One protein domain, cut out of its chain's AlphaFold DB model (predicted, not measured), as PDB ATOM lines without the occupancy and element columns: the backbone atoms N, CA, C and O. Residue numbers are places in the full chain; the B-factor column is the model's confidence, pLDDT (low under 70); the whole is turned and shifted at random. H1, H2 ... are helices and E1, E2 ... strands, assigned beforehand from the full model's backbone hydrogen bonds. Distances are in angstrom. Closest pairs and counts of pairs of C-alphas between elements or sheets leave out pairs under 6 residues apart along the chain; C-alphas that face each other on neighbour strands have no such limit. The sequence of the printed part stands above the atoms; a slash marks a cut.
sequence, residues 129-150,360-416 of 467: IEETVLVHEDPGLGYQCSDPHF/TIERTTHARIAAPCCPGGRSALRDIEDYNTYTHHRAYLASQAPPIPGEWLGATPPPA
ATOM      1  N   ILE A 129      17.154  17.738  -1.403       94.50
ATOM      2  CA  ILE A 129      15.917  18.501  -1.508       94.50
ATOM      3  C   ILE A 129      15.537  18.986  -0.119       94.50
ATOM      4  O   ILE A 129      15.227  18.171   0.749       94.50
ATOM      5  N   GLU A 130      15.503  20.301   0.069       95.62
ATOM      6  CA  GLU A 130      14.870  20.935   1.223       95.62
ATOM      7  C   GLU A 130      13.455  21.345   0.834       95.62
ATOM      8  O   GLU A 130      13.225  22.311   0.107       95.62
ATOM      9  N   GLU A 131      12.477  20.566   1.281       92.69
ATOM     10  CA  GLU A 131      11.090  20.762   0.906       92.69
ATOM     11  C   GLU A 131      10.273  21.407   2.022       92.69
ATOM     12  O   GLU A 131      10.163  20.883   3.133       92.69
ATOM     13  N   THR A 132       9.602  22.498   1.666       93.81
ATOM     14  CA  THR A 132       8.504  23.083   2.428       93.81
ATOM     15  C   THR A 132       7.175  22.568   1.877       93.81
ATOM     16  O   THR A 132       6.805  22.848   0.738       93.81
ATOM     17  N   VAL A 133       6.430  21.815   2.681       88.69
ATOM     18  CA  VAL A 133       5.090  21.329   2.334       88.69
ATOM     19  C   VAL A 133       4.052  22.233   2.989       88.69
ATOM     20  O   VAL A 133       3.955  22.301   4.213       88.69
ATOM     21  N   LEU A 134       3.278  22.921   2.156       88.19
ATOM     22  CA  LEU A 134       2.165  23.773   2.551       88.19
ATOM     23  C   LEU A 134       0.868  22.995   2.360       88.19
ATOM     24  O   LEU A 134       0.452  22.737   1.231       88.19
ATOM     25  N   VAL A 135       0.238  22.619   3.467       83.75
ATOM     26  CA  VAL A 135      -1.041  21.912   3.477       83.75
ATOM     27  C   VAL A 135      -2.151  22.920   3.737       83.75
ATOM     28  O   VAL A 135      -2.249  23.459   4.836       83.75
ATOM     29  N   HIS A 136      -2.975  23.184   2.727       84.31
ATOM     30  CA  HIS A 136      -4.080  24.135   2.806       84.31
ATOM     31  C   HIS A 136      -5.427  23.413   2.880       84.31
ATOM     32  O   HIS A 136      -5.731  22.561   2.042       84.31
ATOM     33  N   GLU A 137      -6.244  23.765   3.870       78.06
ATOM     34  CA  GLU A 137      -7.634  23.314   3.949       78.06
ATOM     35  C   GLU A 137      -8.471  24.002   2.849       78.06
ATOM     36  O   GLU A 137      -8.642  25.215   2.857       78.06
ATOM     37  N   ASP A 138      -9.009  23.226   1.905       72.19
ATOM     38  CA  ASP A 138      -9.802  23.703   0.769       72.19
ATOM     39  C   ASP A 138     -11.235  23.132   0.831       72.19
ATOM     40  O   ASP A 138     -11.443  21.936   0.589       72.19
ATOM     41  N   PRO A 139     -12.260  23.959   1.113       66.44
ATOM     42  CA  PRO A 139     -13.654  23.511   1.134       66.44
ATOM     43  C   PRO A 139     -14.176  23.073  -0.242       66.44
ATOM     44  O   PRO A 139     -15.154  22.329  -0.315       66.44
ATOM     45  N   GLY A 140     -13.528  23.490  -1.335       67.75
ATOM     46  CA  GLY A 140     -13.830  23.039  -2.692       67.75
ATOM     47  C   GLY A 140     -13.542  21.551  -2.919       67.75
ATOM     48  O   GLY A 140     -14.064  20.975  -3.872       67.75
ATOM     49  N   LEU A 141     -12.764  20.914  -2.034       65.56
ATOM     50  CA  LEU A 141     -12.511  19.470  -2.027       65.56
ATOM     51  C   LEU A 141     -13.513  18.671  -1.171       65.56
ATOM     52  O   LEU A 141     -13.384  17.455  -1.052       65.56
ATOM     53  N   GLY A 142     -14.525  19.323  -0.592       68.06
ATOM     54  CA  GLY A 142     -15.479  18.693   0.320       68.06
ATOM     55  C   GLY A 142     -14.967  18.658   1.760       68.06
ATOM     56  O   GLY A 142     -14.193  19.522   2.175       68.06
ATOM     57  N   TYR A 143     -15.422  17.675   2.543       65.00
ATOM     58  CA  TYR A 143     -15.090  17.573   3.964       65.00
ATOM     59  C   TYR A 143     -14.434  16.234   4.323       65.00
ATOM     60  O   TYR A 143     -14.851  15.177   3.849       65.00
ATOM     61  N   GLN A 144     -13.451  16.259   5.227       60.06
ATOM     62  CA  GLN A 144     -12.635  15.086   5.588       60.06
ATOM     63  C   GLN A 144     -13.451  13.910   6.168       60.06
ATOM     64  O   GLN A 144     -13.055  12.759   6.043       60.06
ATOM     65  N   CYS A 145     -14.629  14.160   6.754       52.59
ATOM     66  CA  CYS A 145     -15.526  13.113   7.273       52.59
ATOM     67  C   CYS A 145     -16.358  12.392   6.200       52.59
ATOM     68  O   CYS A 145     -17.071  11.441   6.520       52.59
ATOM     69  N   SER A 146     -16.293  12.849   4.951       51.56
ATOM     70  CA  SER A 146     -16.870  12.159   3.792       51.56
ATOM     71  C   SER A 146     -15.820  11.431   2.945       51.56
ATOM     72  O   SER A 146     -16.187  10.804   1.954       51.56
ATOM     73  N   ASP A 147     -14.542  11.493   3.335       44.00
ATOM     74  CA  ASP A 147     -13.423  10.944   2.572       44.00
ATOM     75  C   ASP A 147     -13.058   9.514   3.046       44.00
ATOM     76  O   ASP A 147     -12.673   9.318   4.205       44.00
ATOM     77  N   PRO A 148     -13.176   8.488   2.178       44.88
ATOM     78  CA  PRO A 148     -12.871   7.099   2.519       44.88
ATOM     79  C   PRO A 148     -11.377   6.812   2.781       44.88
ATOM     80  O   PRO A 148     -11.073   5.761   3.351       44.88
ATOM     81  N   HIS A 149     -10.452   7.723   2.439       43.66
ATOM     82  CA  HIS A 149      -9.006   7.559   2.664       43.66
ATOM     83  C   HIS A 149      -8.603   7.525   4.151       43.66
ATOM     84  O   HIS A 149      -7.530   7.024   4.483       43.66
ATOM     85  N   PHE A 150      -9.462   7.999   5.064       41.97
ATOM     86  CA  PHE A 150      -9.189   8.028   6.510       41.97
ATOM     87  C   PHE A 150      -9.720   6.802   7.277       41.97
ATOM     88  O   PHE A 150      -9.761   6.807   8.509       41.97
ATOM     89  N   THR A 360      21.866  21.821  -2.812       93.69
ATOM     90  CA  THR A 360      20.575  21.822  -2.125       93.69
ATOM     91  C   THR A 360      19.563  22.563  -2.982       93.69
ATOM     92  O   THR A 360      19.783  23.711  -3.363       93.69
ATOM     93  N   ILE A 361      18.461  21.897  -3.303       93.94
ATOM     94  CA  ILE A 361      17.342  22.457  -4.047       93.94
ATOM     95  C   ILE A 361      16.212  22.715  -3.061       93.94
ATOM     96  O   ILE A 361      15.645  21.787  -2.480       93.94
ATOM     97  N   GLU A 362      15.847  23.983  -2.914       94.62
ATOM     98  CA  GLU A 362      14.643  24.363  -2.189       94.62
ATOM     99  C   GLU A 362      13.406  24.031  -3.029       94.62
ATOM    100  O   GLU A 362      13.280  24.426  -4.192       94.62
ATOM    101  N   ARG A 363      12.456  23.310  -2.435       92.06
ATOM    102  CA  ARG A 363      11.193  22.943  -3.075       92.06
ATOM    103  C   ARG A 363      10.022  23.387  -2.219       92.06
ATOM    104  O   ARG A 363      10.020  23.195  -1.010       92.06
ATOM    105  N   THR A 364       8.981  23.923  -2.846       92.44
ATOM    106  CA  THR A 364       7.698  24.154  -2.170       92.44
ATOM    107  C   THR A 364       6.621  23.282  -2.794       92.44
ATOM    108  O   THR A 364       6.367  23.370  -3.993       92.44
ATOM    109  N   THR A 365       5.972  22.458  -1.976       87.31
ATOM    110  CA  THR A 365       4.853  21.610  -2.397       87.31
ATOM    111  C   THR A 365       3.572  22.101  -1.762       87.31
ATOM    112  O   THR A 365       3.464  22.192  -0.543       87.31
ATOM    113  N   HIS A 366       2.578  22.379  -2.598       87.00
ATOM    114  CA  HIS A 366       1.247  22.762  -2.151       87.00
ATOM    115  C   HIS A 366       0.332  21.540  -2.179       87.00
ATOM    116  O   HIS A 366      -0.043  21.057  -3.247       87.00
ATOM    117  N   ALA A 367      -0.041  21.053  -1.001       82.56
ATOM    118  CA  ALA A 367      -1.076  20.049  -0.839       82.56
ATOM    119  C   ALA A 367      -2.379  20.743  -0.438       82.56
ATOM    120  O   ALA A 367      -2.393  21.613   0.431       82.56
ATOM    121  N   ARG A 368      -3.490  20.350  -1.055       81.50
ATOM    122  CA  ARG A 368      -4.820  20.770  -0.610       81.50
ATOM    123  C   ARG A 368      -5.510  19.584   0.038       81.50
ATOM    124  O   ARG A 368      -5.548  18.510  -0.560       81.50
ATOM    125  N   ILE A 369      -6.068  19.789   1.220       75.06
ATOM    126  CA  ILE A 369      -6.876  18.791   1.926       75.06
ATOM    127  C   ILE A 369      -8.310  19.287   2.044       75.06
ATOM    128  O   ILE A 369      -8.552  20.490   2.066       75.06
ATOM    129  N   ALA A 370      -9.268  18.367   2.127       72.88
ATOM    130  CA  ALA A 370     -10.659  18.716   2.392       72.88
ATOM    131  C   ALA A 370     -10.799  19.499   3.714       72.88
ATOM    132  O   ALA A 370      -9.958  19.387   4.609       72.88
ATOM    133  N   ALA A 371     -11.873  20.272   3.866       71.44
ATOM    134  CA  ALA A 371     -12.124  21.040   5.083       71.44
ATOM    135  C   ALA A 371     -12.429  20.130   6.299       71.44
ATOM    136  O   ALA A 371     -13.022  19.053   6.137       71.44
ATOM    137  N   PRO A 372     -12.085  20.550   7.533       63.34
ATOM    138  CA  PRO A 372     -12.394  19.785   8.738       63.34
ATOM    139  C   PRO A 372     -13.907  19.706   9.006       63.34
ATOM    140  O   PRO A 372     -14.675  20.610   8.661       63.34
ATOM    141  N   CYS A 373     -14.345  18.632   9.670       59.94
ATOM    142  CA  CYS A 373     -15.736  18.449  10.099       59.94
ATOM    143  C   CYS A 373     -15.920  18.704  11.592       59.94
ATOM    144  O   CYS A 373     -15.062  18.361  12.406       59.94
ATOM    145  N   CYS A 374     -17.101  19.191  11.973       54.62
ATOM    146  CA  CYS A 374     -17.516  19.125  13.368       54.62
ATOM    147  C   CYS A 374     -18.010  17.709  13.730       54.62
ATOM    148  O   CYS A 374     -18.519  16.980  12.867       54.62
ATOM    149  N   PRO A 375     -17.932  17.319  15.018       49.78
ATOM    150  CA  PRO A 375     -18.534  16.084  15.512       49.78
ATOM    151  C   PRO A 375     -20.001  15.949  15.063       49.78
ATOM    152  O   PRO A 375     -20.787  16.887  15.193       49.78
ATOM    153  N   GLY A 376     -20.369  14.784  14.517       50.34
ATOM    154  CA  GLY A 376     -21.719  14.520  13.996       50.34
ATOM    155  C   GLY A 376     -21.936  14.849  12.512       50.34
ATOM    156  O   GLY A 376     -23.086  14.931  12.087       50.34
ATOM    157  N   GLY A 377     -20.867  15.042  11.726       49.91
ATOM    158  CA  GLY A 377     -20.948  15.187  10.263       49.91
ATOM    159  C   GLY A 377     -21.478  16.542   9.791       49.91
ATOM    160  O   GLY A 377     -21.921  16.674   8.654       49.91
ATOM    161  N   ARG A 378     -21.468  17.553  10.667       49.38
ATOM    162  CA  ARG A 378     -21.832  18.923  10.294       49.38
ATOM    163  C   ARG A 378     -20.629  19.617   9.667       49.38
ATOM    164  O   ARG A 378     -19.521  19.532  10.202       49.38
ATOM    165  N   SER A 379     -20.870  20.338   8.576       52.19
ATOM    166  CA  SER A 379     -19.897  21.272   8.026       52.19
ATOM    167  C   SER A 379     -19.588  22.353   9.062       52.19
ATOM    168  O   SER A 379     -20.496  22.949   9.647       52.19
ATOM    169  N   ALA A 380     -18.302  22.599   9.308       52.22
ATOM    170  CA  ALA A 380     -17.893  23.826   9.970       52.22
ATOM    171  C   ALA A 380     -18.183  24.967   8.982       52.22
ATOM    172  O   ALA A 380     -17.509  25.094   7.963       52.22
ATOM    173  N   LEU A 381     -19.246  25.740   9.218       50.09
ATOM    174  CA  LEU A 381     -19.499  26.969   8.466       50.09
ATOM    175  C   LEU A 381     -18.419  27.976   8.876       50.09
ATOM    176  O   LEU A 381     -18.509  28.571   9.947       50.09
ATOM    177  N   ARG A 382     -17.375  28.078   8.055       52.53
ATOM    178  CA  ARG A 382     -16.273  29.038   8.173       52.53
ATOM    179  C   ARG A 382     -16.413  30.118   7.102       52.53
ATOM    180  O   ARG A 382     -16.840  29.806   5.988       52.53
ATOM    181  N   ASP A 383     -16.002  31.343   7.425       51.69
ATOM    182  CA  ASP A 383     -15.616  32.311   6.396       51.69
ATOM    183  C   ASP A 383     -14.297  31.836   5.754       51.69
ATOM    184  O   ASP A 383     -13.502  31.139   6.386       51.69
ATOM    185  N   ILE A 384     -14.058  32.160   4.477       49.44
ATOM    186  CA  ILE A 384     -12.875  31.693   3.713       49.44
ATOM    187  C   ILE A 384     -11.543  32.037   4.414       49.44
ATOM    188  O   ILE A 384     -10.547  31.347   4.217       49.44
ATOM    189  N   GLU A 385     -11.530  33.061   5.266       51.47
ATOM    190  CA  GLU A 385     -10.351  33.513   6.014       51.47
ATOM    191  C   GLU A 385      -9.973  32.606   7.205       51.47
ATOM    192  O   GLU A 385      -8.888  32.758   7.757       51.47
ATOM    193  N   ASP A 386     -10.815  31.634   7.579       58.53
ATOM    194  CA  ASP A 386     -10.591  30.759   8.740       58.53
ATOM    195  C   ASP A 386      -9.911  29.415   8.403       58.53
ATOM    196  O   ASP A 386      -9.689  28.603   9.306       58.53
ATOM    197  N   TYR A 387      -9.631  29.120   7.129       65.94
ATOM    198  CA  TYR A 387      -8.981  27.863   6.733       65.94
ATOM    199  C   TYR A 387      -7.488  27.882   7.046       65.94
ATOM    200  O   TYR A 387      -6.765  28.812   6.687       65.94
ATOM    201  N   ASN A 388      -7.021  26.832   7.723       73.00
ATOM    202  CA  ASN A 388      -5.642  26.772   8.176       73.00
ATOM    203  C   ASN A 388      -4.718  26.335   7.034       73.00
ATOM    204  O   ASN A 388      -5.028  25.416   6.271       73.00
ATOM    205  N   THR A 389      -3.547  26.964   6.976       80.62
ATOM    206  CA  THR A 389      -2.399  26.458   6.225       80.62
ATOM    207  C   THR A 389      -1.371  25.952   7.224       80.62
ATOM    208  O   THR A 389      -0.940  26.700   8.104       80.62
ATOM    209  N   TYR A 390      -0.979  24.691   7.089       83.00
ATOM    210  CA  TYR A 390       0.071  24.076   7.892       83.00
ATOM    211  C   TYR A 390       1.351  24.007   7.066       83.00
ATOM    212  O   TYR A 390       1.322  23.620   5.897       83.00
ATOM    213  N   THR A 391       2.467  24.379   7.681       89.44
ATOM    214  CA  THR A 391       3.786  24.355   7.047       89.44
ATOM    215  C   THR A 391       4.622  23.260   7.686       89.44
ATOM    216  O   THR A 391       4.831  23.261   8.899       89.44
ATOM    217  N   HIS A 392       5.119  22.345   6.862       89.94
ATOM    218  CA  HIS A 392       6.043  21.295   7.268       89.94
ATOM    219  C   HIS A 392       7.347  21.419   6.487       89.94
ATOM    220  O   HIS A 392       7.338  21.815   5.325       89.94
ATOM    221  N   HIS A 393       8.455  21.042   7.118       92.38
ATOM    222  CA  HIS A 393       9.775  21.042   6.496       92.38
ATOM    223  C   HIS A 393      10.355  19.631   6.534       92.38
ATOM    224  O   HIS A 393      10.236  18.936   7.547       92.38
ATOM    225  N   ARG A 394      10.979  19.207   5.437       90.81
ATOM    226  CA  ARG A 394      11.732  17.950   5.359       90.81
ATOM    227  C   ARG A 394      12.926  18.090   4.425       90.81
ATOM    228  O   ARG A 394      12.857  18.842   3.463       90.81
ATOM    229  N   ALA A 395      13.973  17.320   4.700       93.19
ATOM    230  CA  ALA A 395      15.152  17.217   3.856       93.19
ATOM    231  C   ALA A 395      15.394  15.752   3.480       93.19
ATOM    232  O   ALA A 395      15.259  14.872   4.334       93.19
ATOM    233  N   TYR A 396      15.694  15.481   2.212       93.25
ATOM    234  CA  TYR A 396      15.955  14.130   1.706       93.25
ATOM    235  C   TYR A 396      16.718  14.186   0.372       93.25
ATOM    236  O   TYR A 396      16.672  15.200  -0.321       93.25
ATOM    237  N   LEU A 397      17.396  13.102  -0.007       92.06
ATOM    238  CA  LEU A 397      18.021  12.971  -1.329       92.06
ATOM    239  C   LEU A 397      16.956  12.825  -2.416       92.06
ATOM    240  O   LEU A 397      16.002  12.073  -2.221       92.06
ATOM    241  N   ALA A 398      17.106  13.491  -3.561       90.56
ATOM    242  CA  ALA A 398      16.107  13.466  -4.631       90.56
ATOM    243  C   ALA A 398      15.700  12.038  -5.051       90.56
ATOM    244  O   ALA A 398      14.509  11.777  -5.245       90.56
ATOM    245  N   SER A 399      16.657  11.107  -5.102       87.81
ATOM    246  CA  SER A 399      16.438   9.684  -5.401       87.81
ATOM    247  C   SER A 399      15.669   8.921  -4.310       87.81
ATOM    248  O   SER A 399      15.049   7.893  -4.578       87.81
ATOM    249  N   GLN A 400      15.663   9.437  -3.080       91.38
ATOM    250  CA  GLN A 400      15.076   8.826  -1.887       91.38
ATOM    251  C   GLN A 400      13.850   9.596  -1.381       91.38
ATOM    252  O   GLN A 400      13.558   9.578  -0.185       91.38
ATOM    253  N   ALA A 401      13.131  10.285  -2.274       87.06
ATOM    254  CA  ALA A 401      11.973  11.099  -1.916       87.06
ATOM    255  C   ALA A 401      10.946  10.315  -1.073       87.06
ATOM    256  O   ALA A 401      10.267   9.425  -1.596       87.06
ATOM    257  N   PRO A 402      10.776  10.643   0.225       85.31
ATOM    258  CA  PRO A 402       9.830   9.936   1.064       85.31
ATOM    259  C   PRO A 402       8.399  10.351   0.688       85.31
ATOM    260  O   PRO A 402       8.152  11.517   0.337       85.31
ATOM    261  N   PRO A 403       7.410   9.447   0.807       84.69
ATOM    262  CA  PRO A 403       6.010   9.836   0.682       84.69
ATOM    263  C   PRO A 403       5.674  10.923   1.713       84.69
ATOM    264  O   PRO A 403       6.275  10.982   2.788       84.69
ATOM    265  N   ILE A 404       4.735  11.818   1.385       80.56
ATOM    266  CA  ILE A 404       4.247  12.804   2.360       80.56
ATOM    267  C   ILE A 404       3.602  12.030   3.520       80.56
ATOM    268  O   ILE A 404       2.726  11.199   3.256       80.56
ATOM    269  N   PRO A 405       4.014  12.263   4.781       78.94
ATOM    270  CA  PRO A 405       3.424  11.583   5.925       78.94
ATOM    271  C   PRO A 405       1.908  11.780   5.966       78.94
ATOM    272  O   PRO A 405       1.414  12.908   5.912       78.94
ATOM    273  N   GLY A 406       1.159  10.682   6.084       72.44
ATOM    274  CA  GLY A 406      -0.306  10.730   6.109       72.44
ATOM    275  C   GLY A 406      -0.858  11.573   7.264       72.44
ATOM    276  O   GLY A 406      -1.915  12.176   7.128       72.44
ATOM    277  N   GLU A 407      -0.119  11.685   8.371       75.06
ATOM    278  CA  GLU A 407      -0.463  12.563   9.495       75.06
ATOM    279  C   GLU A 407      -0.494  14.058   9.141       75.06
ATOM    280  O   GLU A 407      -1.271  14.793   9.743       75.06
ATOM    281  N   TRP A 408       0.285  14.517   8.153       75.25
ATOM    282  CA  TRP A 408       0.264  15.916   7.694       75.25
ATOM    283  C   TRP A 408      -0.990  16.216   6.875       75.25
ATOM    284  O   TRP A 408      -1.412  17.362   6.758       75.25
ATOM    285  N   LEU A 409      -1.584  15.165   6.309       71.06
ATOM    286  CA  LEU A 409      -2.819  15.203   5.535       71.06
ATOM    287  C   LEU A 409      -4.033  14.774   6.382       71.06
ATOM    288  O   LEU A 409      -5.145  14.688   5.865       71.06
ATOM    289  N   GLY A 410      -3.805  14.455   7.661       60.97
ATOM    290  CA  GLY A 410      -4.758  13.851   8.581       60.97
ATOM    291  C   GLY A 410      -5.673  14.844   9.289       60.97
ATOM    292  O   GLY A 410      -5.452  16.053   9.287       60.97
ATOM    293  N   ALA A 411      -6.711  14.294   9.927       53.53
ATOM    294  CA  ALA A 411      -7.769  15.056  10.573       53.53
ATOM    295  C   ALA A 411      -7.235  16.053  11.608       53.53
ATOM    296  O   ALA A 411      -6.687  15.675  12.646       53.53
ATOM    297  N   THR A 412      -7.447  17.336  11.335       55.81
ATOM    298  CA  THR A 412      -7.119  18.415  12.260       55.81
ATOM    299  C   THR A 412      -8.116  18.400  13.426       55.81
ATOM    300  O   THR A 412      -9.285  18.032  13.245       55.81
ATOM    301  N   PRO A 413      -7.689  18.727  14.663       53.09
ATOM    302  CA  PRO A 413      -8.608  18.782  15.793       53.09
ATOM    303  C   PRO A 413      -9.761  19.743  15.470       53.09
ATOM    304  O   PRO A 413      -9.522  20.798  14.874       53.09
ATOM    305  N   PRO A 414     -11.011  19.394  15.836       50.44
ATOM    306  CA  PRO A 414     -12.169  20.172  15.436       50.44
ATOM    307  C   PRO A 414     -12.000  21.622  15.911       50.44
ATOM    308  O   PRO A 414     -11.615  21.841  17.066       50.44
ATOM    309  N   PRO A 415     -12.274  22.616  15.049       51.16
ATOM    310  CA  PRO A 415     -12.083  24.018  15.395       51.16
ATOM    311  C   PRO A 415     -12.897  24.406  16.634       51.16
ATOM    312  O   PRO A 415     -13.946  23.825  16.916       51.16
ATOM    313  N   ALA A 416     -12.461  25.446  17.352       50.72
ATOM    314  CA  ALA A 416     -13.156  25.956  18.542       50.72
ATOM    315  C   ALA A 416     -14.632  26.326  18.273       50.72
ATOM    316  O   ALA A 416     -15.462  26.241  19.175       50.72
TER     317      ALA A 416
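Overview. This is residues 129 to 150 and 360 to 416 of the 467 residues of the protein "DUF2330 domain-containing protein" of Sandaracinaceae bacterium (UniProt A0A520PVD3). A long, twisted ribbon of three strands makes the length of the domain, with E1 in the middle between E2 and E3. After E3 the chain folds back along the ribbon through the one-turn helix H1, which only grazes the sheet, and a long loop, residues 372 to 388, joins E2 to E3. The printed part has 79 residues with three named strands and one named helix, in the order E1, E2, E3, H1; the sheet order is E2, E1, E3, mixed, and the class is mostly strand. The whole is elongated, 44 by 26 by 20 A, and only just loose, close to compact, with a radius of gyration of the C-alphas of 14.3 A.

Arrangement. The inner strand E1, residues 129 to 143, bends by 80 degrees at residue 140. The edge strand E2, residues 360 to 371, is parallel to E1 at 14 degrees; N 132 and O 363 are 2.8 A apart, within hydrogen-bond range. The other edge strand, E3, residues 389 to 397, is antiparallel to E1 at 144 degrees, with N 133 and O 392 at 2.8 A. E2 and E3 are apart. H1, residues 406 to 409, grazes the sheet with residues 408 to 409; its closest C-alphas to E2 are those of Leu 409 and Ile 369, 6.5 A. H1 is too short for an O i to N i+4 pair; its one O i to N i+3 pair is within range.

Along the chain. E1 begins at C-alpha 129 (15.917, 18.501, -1.508) and is 31.5 A long. E2 is 33.5 A long and E3 25.6 A. H1 ends at C-alpha 409 (-2.819, 15.203, 5.535).

Size, cuts and confidence. The C-alphas farthest apart, of Thr 360 and Gly 376, are 45.8 A apart. Residues 151 to 359 are not printed, with 33.9 A between C-alphas 150 and 360. The link from E2 to E3 is long. Model confidence is under 70 in residues 139 to 150, 372 to 387 and 410 to 416.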